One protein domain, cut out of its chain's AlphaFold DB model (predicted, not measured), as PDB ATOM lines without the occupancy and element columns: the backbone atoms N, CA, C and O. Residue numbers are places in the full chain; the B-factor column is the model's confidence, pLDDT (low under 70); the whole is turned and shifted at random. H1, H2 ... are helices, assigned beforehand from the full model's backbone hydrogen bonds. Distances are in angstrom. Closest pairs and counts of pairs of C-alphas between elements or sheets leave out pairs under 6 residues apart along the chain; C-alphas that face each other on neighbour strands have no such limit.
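This is residues 1 to 63 of the 63 residues of an uncharacterized protein of Enterococcus sp. (UniProt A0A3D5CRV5). Three helices follow one another as an open, angular zigzag with no packed core: H2 is the long strut, H1 makes a corner at its beginning, and H3 turns off beyond its far end. H1 and H3 stay apart at the two ends of H2. The printed part has 63 residues with three named helices, H1, H2 and H3 in chain order, and no named strand; the class is all helix. The whole is extended, with a radius of gyration of the C-alphas of 16.6 A, and its outline is flat, spanning 40 by 39 by 19 A.

Find C-alpha 2 at (157.493, 208.286, 128.756); there H1 begins, residues 2 to 11, 14.3 A from first to last C-alpha. From C-alpha 13 at (165.058, 205.395, 116.072), H2 runs through residues 13 to 36, 34.3 A. H3 takes residues 43 to 61, 27.0 A, and ends at C-alpha 61 at (149.159, 179.629, 117.848).

Look first at Thr 9 and Ser 16, the closest C-alphas of H1 and H2, 5.3 A apart. These helices only just touch, with 3 pairs of C-alphas within 8 A, and only at the corner by their tight link; H2 touches H1 with residues 15 to 16 alone. Their lines stand at a steep tilt of 55 degrees, opposite ways. H2 and H3 are close but not clearly touching; their closest C-alphas, of Glu 32 and Gly 43, are 7.3 A apart. Their tilt is steep, 61 degrees, opposite ways. In H1, H2 and H3 every O i to N i+4 pair is within hydrogen-bond range.

The two C-alphas farthest apart, of Lys 7 and Arg 41, are 41.2 A apart. Residues 47 to 63, of which 47 to 61 belong to H3, stand free. The printed part has no cut and no long link; H2 to H3 is a short link of 6 residues. Mean pLDDT of the printed part is 71.1; the model is under 70 at residues 1 to 2, 5, 31 to 48 and 60 to 63.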
ATOM      1  N   MET A   1     158.279 211.111 132.090       54.53
ATOM      2  CA  MET A   1     159.385 210.338 131.471       54.53
ATOM      3  C   MET A   1     159.010 209.700 130.129       54.53
ATOM      4  O   MET A   1     159.706 209.963 129.158       54.53
ATOM      5  N   TYR A   2     157.893 208.965 130.009       60.50
ATOM      6  CA  TYR A   2     157.493 208.286 128.756       60.50
ATOM      7  C   TYR A   2     157.344 209.203 127.518       60.50
ATOM      8  O   TYR A   2     157.770 208.845 126.424       60.50
ATOM      9  N   LYS A   3     156.799 210.423 127.675       70.06
ATOM     10  CA  LYS A   3     156.631 211.377 126.557       70.06
ATOM     11  C   LYS A   3     157.963 211.844 125.945       70.06
ATOM     12  O   LYS A   3     158.047 211.989 124.730       70.06
ATOM     13  N   ASN A   4     159.000 212.022 126.764       72.31
ATOM     14  CA  ASN A   4     160.324 212.447 126.295       72.31
ATOM     15  C   ASN A   4     161.050 211.295 125.597       72.31
ATOM     16  O   ASN A   4     161.645 211.506 124.545       72.31
ATOM     17  N   TRP A   5     160.909 210.072 126.117       69.25
ATOM     18  CA  TRP A   5     161.434 208.869 125.471       69.25
ATOM     19  C   TRP A   5     160.781 208.634 124.109       69.25
ATOM     20  O   TRP A   5     161.473 208.461 123.115       69.25
ATOM     21  N   LYS A   6     159.450 208.763 124.020       74.25
ATOM     22  CA  LYS A   6     158.721 208.647 122.749       74.25
ATOM     23  C   LYS A   6     159.188 209.680 121.716       74.25
ATOM     24  O   LYS A   6     159.296 209.354 120.536       74.25
ATOM     25  N   LYS A   7     159.481 210.915 122.145       79.50
ATOM     26  CA  LYS A   7     160.026 211.964 121.268       79.50
ATOM     27  C   LYS A   7     161.455 211.636 120.819       79.50
ATOM     28  O   LYS A   7     161.760 211.798 119.644       79.50
ATOM     29  N   TYR A   8     162.289 211.111 121.715       75.25
ATOM     30  CA  TYR A   8     163.662 210.698 121.418       75.25
ATOM     31  C   TYR A   8     163.721 209.496 120.464       75.25
ATOM     32  O   TYR A   8     164.421 209.552 119.458       75.25
ATOM     33  N   THR A   9     162.909 208.460 120.694       73.75
ATOM     34  CA  THR A   9     162.778 207.298 119.799       73.75
ATOM     35  C   THR A   9     162.263 207.692 118.416       73.75
ATOM     36  O   THR A   9     162.684 207.114 117.421       73.75
ATOM     37  N   LYS A  10     161.383 208.698 118.326       76.12
ATOM     38  CA  LYS A  10     160.890 209.201 117.036       76.12
ATOM     39  C   LYS A  10     161.964 209.974 116.261       76.12
ATOM     40  O   LYS A  10     161.976 209.913 115.040       76.12
ATOM     41  N   ASN A  11     162.842 210.692 116.963       84.19
ATOM     42  CA  ASN A  11     163.889 211.514 116.350       84.19
ATOM     43  C   ASN A  11     165.159 210.708 116.021       84.19
ATOM     44  O   ASN A  11     165.821 210.978 115.025       84.19
ATOM     45  N   HIS A  12     165.483 209.704 116.840       79.75
ATOM     46  CA  HIS A  12     166.663 208.847 116.697       79.75
ATOM     47  C   HIS A  12     166.290 207.367 116.902       79.75
ATOM     48  O   HIS A  12     166.639 206.768 117.927       79.75
ATOM     49  N   PRO A  13     165.585 206.753 115.933       77.31
ATOM     50  CA  PRO A  13     165.058 205.395 116.072       77.31
ATOM     51  C   PRO A  13     166.165 204.357 116.284       77.31
ATOM     52  O   PRO A  13     166.071 203.540 117.196       77.31
ATOM     53  N   TYR A  14     167.263 204.442 115.531       82.38
ATOM     54  CA  TYR A  14     168.387 203.506 115.648       82.38
ATOM     55  C   TYR A  14     169.134 203.627 116.983       82.38
ATOM     56  O   TYR A  14     169.443 202.618 117.609       82.38
ATOM     57  N   ALA A  15     169.363 204.850 117.472       79.94
ATOM     58  CA  ALA A  15     170.010 205.065 118.768       79.94
ATOM     59  C   ALA A  15     169.144 204.542 119.924       79.94
ATOM     60  O   ALA A  15     169.652 203.923 120.855       79.94
ATOM     61  N   SER A  16     167.822 204.727 119.839       81.25
ATOM     62  CA  SER A  16     166.887 204.187 120.829       81.25
ATOM     63  C   SER A  16     166.910 202.658 120.870       81.25
ATOM     64  O   SER A  16     166.807 202.089 121.956       81.25
ATOM     65  N   ILE A  17     167.050 201.997 119.717       82.75
ATOM     66  CA  ILE A  17     167.162 200.536 119.630       82.75
ATOM     67  C   ILE A  17     168.471 200.064 120.271       82.75
ATOM     68  O   ILE A  17     168.444 199.142 121.079       82.75
ATOM     69  N   ILE A  18     169.596 200.725 119.979       86.25
ATOM     70  CA  ILE A  18     170.909 200.377 120.547       86.25
ATOM     71  C   ILE A  18     170.908 200.518 122.074       86.25
ATOM     72  O   ILE A  18     171.398 199.636 122.772       86.25
ATOM     73  N   ILE A  19     170.312 201.591 122.604       84.56
ATOM     74  CA  ILE A  19     170.230 201.815 124.054       84.56
ATOM     75  C   ILE A  19     169.374 200.736 124.723       84.56
ATOM     76  O   ILE A  19     169.775 200.179 125.742       84.56
ATOM     77  N   VAL A  20     168.219 200.401 124.142       84.25
ATOM     78  CA  VAL A  20     167.364 199.325 124.664       84.25
ATOM     79  C   VAL A  20     168.076 197.976 124.588       84.25
ATOM     80  O   VAL A  20     168.017 197.219 125.550       84.25
ATOM     81  N   ALA A  21     168.785 197.688 123.495       82.00
ATOM     82  CA  ALA A  21     169.531 196.444 123.325       82.00
ATOM     83  C   ALA A  21     170.676 196.311 124.342       82.00
ATOM     84  O   ALA A  21     170.821 195.258 124.959       82.00
ATOM     85  N   LEU A  22     171.442 197.383 124.573       88.19
ATOM     86  CA  LEU A  22     172.504 197.416 125.583       88.19
ATOM     87  C   LEU A  22     171.948 197.208 126.991       88.19
ATOM     88  O   LEU A  22     172.457 196.376 127.739       88.19
ATOM     89  N   VAL A  23     170.881 197.927 127.345       86.69
ATOM     90  CA  VAL A  23     170.258 197.820 128.670       86.69
ATOM     91  C   VAL A  23     169.649 196.432 128.874       86.69
ATOM     92  O   VAL A  23     169.860 195.825 129.918       86.69
ATOM     93  N   ALA A  24     168.951 195.889 127.876       83.50
ATOM     94  CA  ALA A  24     168.376 194.548 127.946       83.50
ATOM     95  C   ALA A  24     169.454 193.457 128.050       83.50
ATOM     96  O   ALA A  24     169.294 192.522 128.830       83.50
ATOM     97  N   SER A  25     170.562 193.590 127.315       80.38
ATOM     98  CA  SER A  25     171.692 192.658 127.388       80.38
ATOM     99  C   SER A  25     172.361 192.690 128.762       80.38
ATOM    100  O   SER A  25     172.564 191.636 129.361       80.38
ATOM    101  N   LEU A  26     172.614 193.885 129.308       83.25
ATOM    102  CA  LEU A  26     173.164 194.042 130.656       83.25
ATOM    103  C   LEU A  26     172.236 193.449 131.717       83.25
ATOM    104  O   LEU A  26     172.711 192.747 132.599       83.25
ATOM    105  N   ILE A  27     170.925 193.678 131.616       81.75
ATOM    106  CA  ILE A  27     169.940 193.108 132.545       81.75
ATOM    107  C   ILE A  27     169.904 191.580 132.434       81.75
ATOM    108  O   ILE A  27     169.870 190.908 133.460       81.75
ATOM    109  N   GLY A  28     169.951 191.029 131.219       73.38
ATOM    110  CA  GLY A  28     169.996 189.583 130.999       73.38
ATOM    111  C   GLY A  28     171.212 188.943 131.669       73.38
ATOM    112  O   GLY A  28     171.056 188.027 132.472       73.38
ATOM    113  N   ILE A  29     172.401 189.498 131.423       74.75
ATOM    114  CA  ILE A  29     173.657 189.033 132.031       74.75
ATOM    115  C   ILE A  29     173.627 189.223 133.555       74.75
ATOM    116  O   ILE A  29     174.088 188.363 134.301       74.75
ATOM    117  N   PHE A  30     173.072 190.336 134.037       77.00
ATOM    118  CA  PHE A  30     173.030 190.664 135.461       77.00
ATOM    119  C   PHE A  30     172.089 189.746 136.247       77.00
ATOM    120  O   PHE A  30     172.457 189.270 137.317       77.00
ATOM    121  N   ILE A  31     170.897 189.461 135.718       69.75
ATOM    122  CA  ILE A  31     169.954 188.507 136.316       69.75
ATOM    123  C   ILE A  31     170.574 187.106 136.337       69.75
ATOM    124  O   ILE A  31     170.520 186.426 137.362       69.75
ATOM    125  N   GLU A  32     171.216 186.697 135.242       62.16
ATOM    126  CA  GLU A  32     171.886 185.398 135.130       62.16
ATOM    127  C   GLU A  32     173.055 185.269 136.127       62.16
ATOM    128  O   GLU A  32     173.209 184.239 136.789       62.16
ATOM    129  N   TYR A  33     173.807 186.353 136.339       62.38
ATOM    130  CA  TYR A  33     174.861 186.434 137.349       62.38
ATOM    131  C   TYR A  33     174.322 186.396 138.787       62.38
ATOM    132  O   TYR A  33     174.902 185.722 139.640       62.38
ATOM    133  N   LEU A  34     173.206 187.080 139.066       66.19
ATOM    134  CA  LEU A  34     172.625 187.163 140.410       66.19
ATOM    135  C   LEU A  34     172.023 185.827 140.873       66.19
ATOM    136  O   LEU A  34     172.144 185.469 142.042       66.19
ATOM    137  N   LEU A  35     171.379 185.098 139.958       57.03
ATOM    138  CA  LEU A  35     170.735 183.813 140.244       57.03
ATOM    139  C   LEU A  35     171.726 182.654 140.285       57.03
ATOM    140  O   LEU A  35     171.586 181.762 141.119       57.03
ATOM    141  N   ASN A  36     172.703 182.649 139.379       58.62
ATOM    142  CA  ASN A  36     173.491 181.449 139.129       58.62
ATOM    143  C   ASN A  36     174.973 181.587 139.471       58.62
ATOM    144  O   ASN A  36     175.648 180.563 139.530       58.62
ATOM    145  N   ARG A  37     175.468 182.817 139.696       59.16
ATOM    146  CA  ARG A  37     176.851 183.165 140.086       59.16
ATOM    147  C   ARG A  37     177.960 182.524 139.232       59.16
ATOM    148  O   ARG A  37     179.119 182.546 139.633       59.16
ATOM    149  N   ASP A  38     177.610 181.984 138.065       49.50
ATOM    150  CA  ASP A  38     178.456 181.122 137.243       49.50
ATOM    151  C   ASP A  38     178.122 181.362 135.760       49.50
ATOM    152  O   ASP A  38     177.022 181.061 135.293       49.50
ATOM    153  N   PHE A  39     179.061 181.973 135.030       52.41
ATOM    154  CA  PHE A  39     178.846 182.524 133.682       52.41
ATOM    155  C   PHE A  39     178.774 181.473 132.560       52.41
ATOM    156  O   PHE A  39     178.351 181.794 131.455       52.41
ATOM    157  N   LEU A  40     179.211 180.232 132.796       53.88
ATOM    158  CA  LEU A  40     179.531 179.294 131.705       53.88
ATOM    159  C   LEU A  40     178.632 178.057 131.625       53.88
ATOM    160  O   LEU A  40     178.523 177.463 130.554       53.88
ATOM    161  N   ARG A  41     177.974 177.653 132.716       49.22
ATOM    162  CA  ARG A  41     177.259 176.362 132.764       49.22
ATOM    163  C   ARG A  41     175.732 176.473 132.746       49.22
ATOM    164  O   ARG A  41     175.073 175.493 132.415       49.22
ATOM    165  N   SER A  42     175.171 177.645 133.059       52.84
ATOM    166  CA  SER A  42     173.715 177.824 133.232       52.84
ATOM    167  C   SER A  42     173.017 178.589 132.102       52.84
ATOM    168  O   SER A  42     171.844 178.328 131.830       52.84
ATOM    169  N   GLY A  43     173.742 179.430 131.352       53.06
ATOM    170  CA  GLY A  43     173.176 180.152 130.205       53.06
ATOM    171  C   GLY A  43     172.575 179.216 129.150       53.06
ATOM    172  O   GLY A  43     171.549 179.537 128.556       53.06
ATOM    173  N   PHE A  44     173.131 178.004 128.995       56.72
ATOM    174  CA  PHE A  44     172.590 176.950 128.125       56.72
ATOM    175  C   PHE A  44     171.242 176.400 128.607       56.72
ATOM    176  O   PHE A  44     170.371 176.126 127.790       56.72
ATOM    177  N   GLY A  45     171.038 176.244 129.919       60.06
ATOM    178  CA  GLY A  45     169.785 175.716 130.466       60.06
ATOM    179  C   GLY A  45     168.627 176.691 130.265       60.06
ATOM    180  O   GLY A  45     167.559 176.304 129.792       60.06
ATOM    181  N   VAL A  46     168.863 177.975 130.549       64.75
ATOM    182  CA  VAL A  46     167.857 179.034 130.383       64.75
ATOM    183  C   VAL A  46     167.536 179.264 128.906       64.75
ATOM    184  O   VAL A  46     166.360 179.295 128.540       64.75
ATOM    185  N   THR A  47     168.549 179.348 128.034       67.38
ATOM    186  CA  THR A  47     168.305 179.450 126.583       67.38
ATOM    187  C   THR A  47     167.560 178.234 126.043       67.38
ATOM    188  O   THR A  47     166.602 178.416 125.295       67.38
ATOM    189  N   LEU A  48     167.900 177.008 126.457       68.75
ATOM    190  CA  LEU A  48     167.185 175.801 126.027       68.75
ATOM    191  C   LEU A  48     165.708 175.825 126.460       68.75
ATOM    192  O   LEU A  48     164.827 175.534 125.650       68.75
ATOM    193  N   ILE A  49     165.417 176.228 127.702       71.50
ATOM    194  CA  ILE A  49     164.041 176.352 128.216       71.50
ATOM    195  C   ILE A  49     163.260 177.422 127.440       71.50
ATOM    196  O   ILE A  49     162.106 177.190 127.071       71.50
ATOM    197  N   LEU A  50     163.878 178.568 127.140       72.12
ATOM    198  CA  LEU A  50     163.248 179.639 126.363       72.12
ATOM    199  C   LEU A  50     162.972 179.219 124.910       72.12
ATOM    200  O   LEU A  50     161.894 179.515 124.387       72.12
ATOM    201  N   ILE A  51     163.893 178.487 124.277       76.56
ATOM    202  CA  ILE A  51     163.719 177.942 122.922       76.56
ATOM    203  C   ILE A  51     162.565 176.931 122.900       76.56
ATOM    204  O   ILE A  51     161.674 177.029 122.054       76.56
ATOM    205  N   ILE A  52     162.524 176.001 123.859       79.69
ATOM    206  CA  ILE A  52     161.439 175.015 123.980       79.69
ATOM    207  C   ILE A  52     160.097 175.723 124.227       79.69
ATOM    208  O   ILE A  52     159.099 175.401 123.578       79.69
ATOM    209  N   GLY A  53     160.071 176.731 125.103       81.38
ATOM    210  CA  GLY A  53     158.881 177.540 125.371       81.38
ATOM    211  C   GLY A  53     158.361 178.261 124.124       81.38
ATOM    212  O   GLY A  53     157.165 178.203 123.829       81.38
ATOM    213  N   GLN A  54     159.249 178.879 123.341       74.75
ATOM    214  CA  GLN A  54     158.886 179.527 122.077       74.75
ATOM    215  C   GLN A  54     158.325 178.537 121.050       74.75
ATOM    216  O   GLN A  54     157.301 178.826 120.427       74.75
ATOM    217  N   ILE A  55     158.916 177.347 120.917       80.31
ATOM    218  CA  ILE A  55     158.419 176.302 120.006       80.31
ATOM    219  C   ILE A  55     156.994 175.871 120.385       80.31
ATOM    220  O   ILE A  55     156.128 175.748 119.512       80.31
ATOM    221  N   VAL A  56     156.719 175.677 121.678       81.94
ATOM    222  CA  VAL A  56     155.385 175.292 122.169       81.94
ATOM    223  C   VAL A  56     154.356 176.389 121.899       81.94
ATOM    224  O   VAL A  56     153.260 176.096 121.415       81.94
ATOM    225  N   VAL A  57     154.705 177.652 122.158       80.19
ATOM    226  CA  VAL A  57     153.819 178.798 121.904       80.19
ATOM    227  C   VAL A  57     153.505 178.932 120.412       80.19
ATOM    228  O   VAL A  57     152.333 179.058 120.054       80.19
ATOM    229  N   VAL A  58     154.504 178.838 119.531       77.75
ATOM    230  CA  VAL A  58     154.300 178.912 118.070       77.75
ATOM    231  C   VAL A  58     153.421 177.766 117.573       77.75
ATOM    232  O   VAL A  58     152.497 177.988 116.790       77.75
ATOM    233  N   LYS A  59     153.650 176.541 118.058       71.12
ATOM    234  CA  LYS A  59     152.837 175.372 117.690       71.12
ATOM    235  C   LYS A  59     151.382 175.515 118.141       71.12
ATOM    236  O   LYS A  59     150.482 175.064 117.440       71.12
ATOM    237  N   LYS A  60     151.151 176.153 119.288       66.56
ATOM    238  CA  LYS A  60     149.816 176.378 119.851       66.56
ATOM    239  C   LYS A  60     149.062 177.536 119.181       66.56
ATOM    240  O   LYS A  60     147.845 177.503 119.176       66.56
ATOM    241  N   ASN A  61     149.762 178.510 118.594       62.91
ATOM    242  CA  ASN A  61     149.159 179.629 117.848       62.91
ATOM    243  C   ASN A  61     148.902 179.325 116.359       62.91
ATOM    244  O   ASN A  61     148.251 180.110 115.680       62.91
ATOM    245  N   LYS A  62     149.427 178.211 115.830       53.88
ATOM    246  CA  LYS A  62     149.151 177.734 114.462       53.88
ATOM    247  C   LYS A  62     147.943 176.788 114.362       53.88
ATOM    248  O   LYS A  62     147.675 176.290 113.270       53.88
ATOM    249  N   LYS A  63     147.266 176.503 115.473       45.59
ATOM    250  CA  LYS A  63     146.088 175.634 115.549       45.59
ATOM    251  C   LYS A  63     144.897 176.453 116.021       45.59
ATOM    252  O   LYS A  63     143.785 176.150 115.546       45.59
TER     253      LYS A  63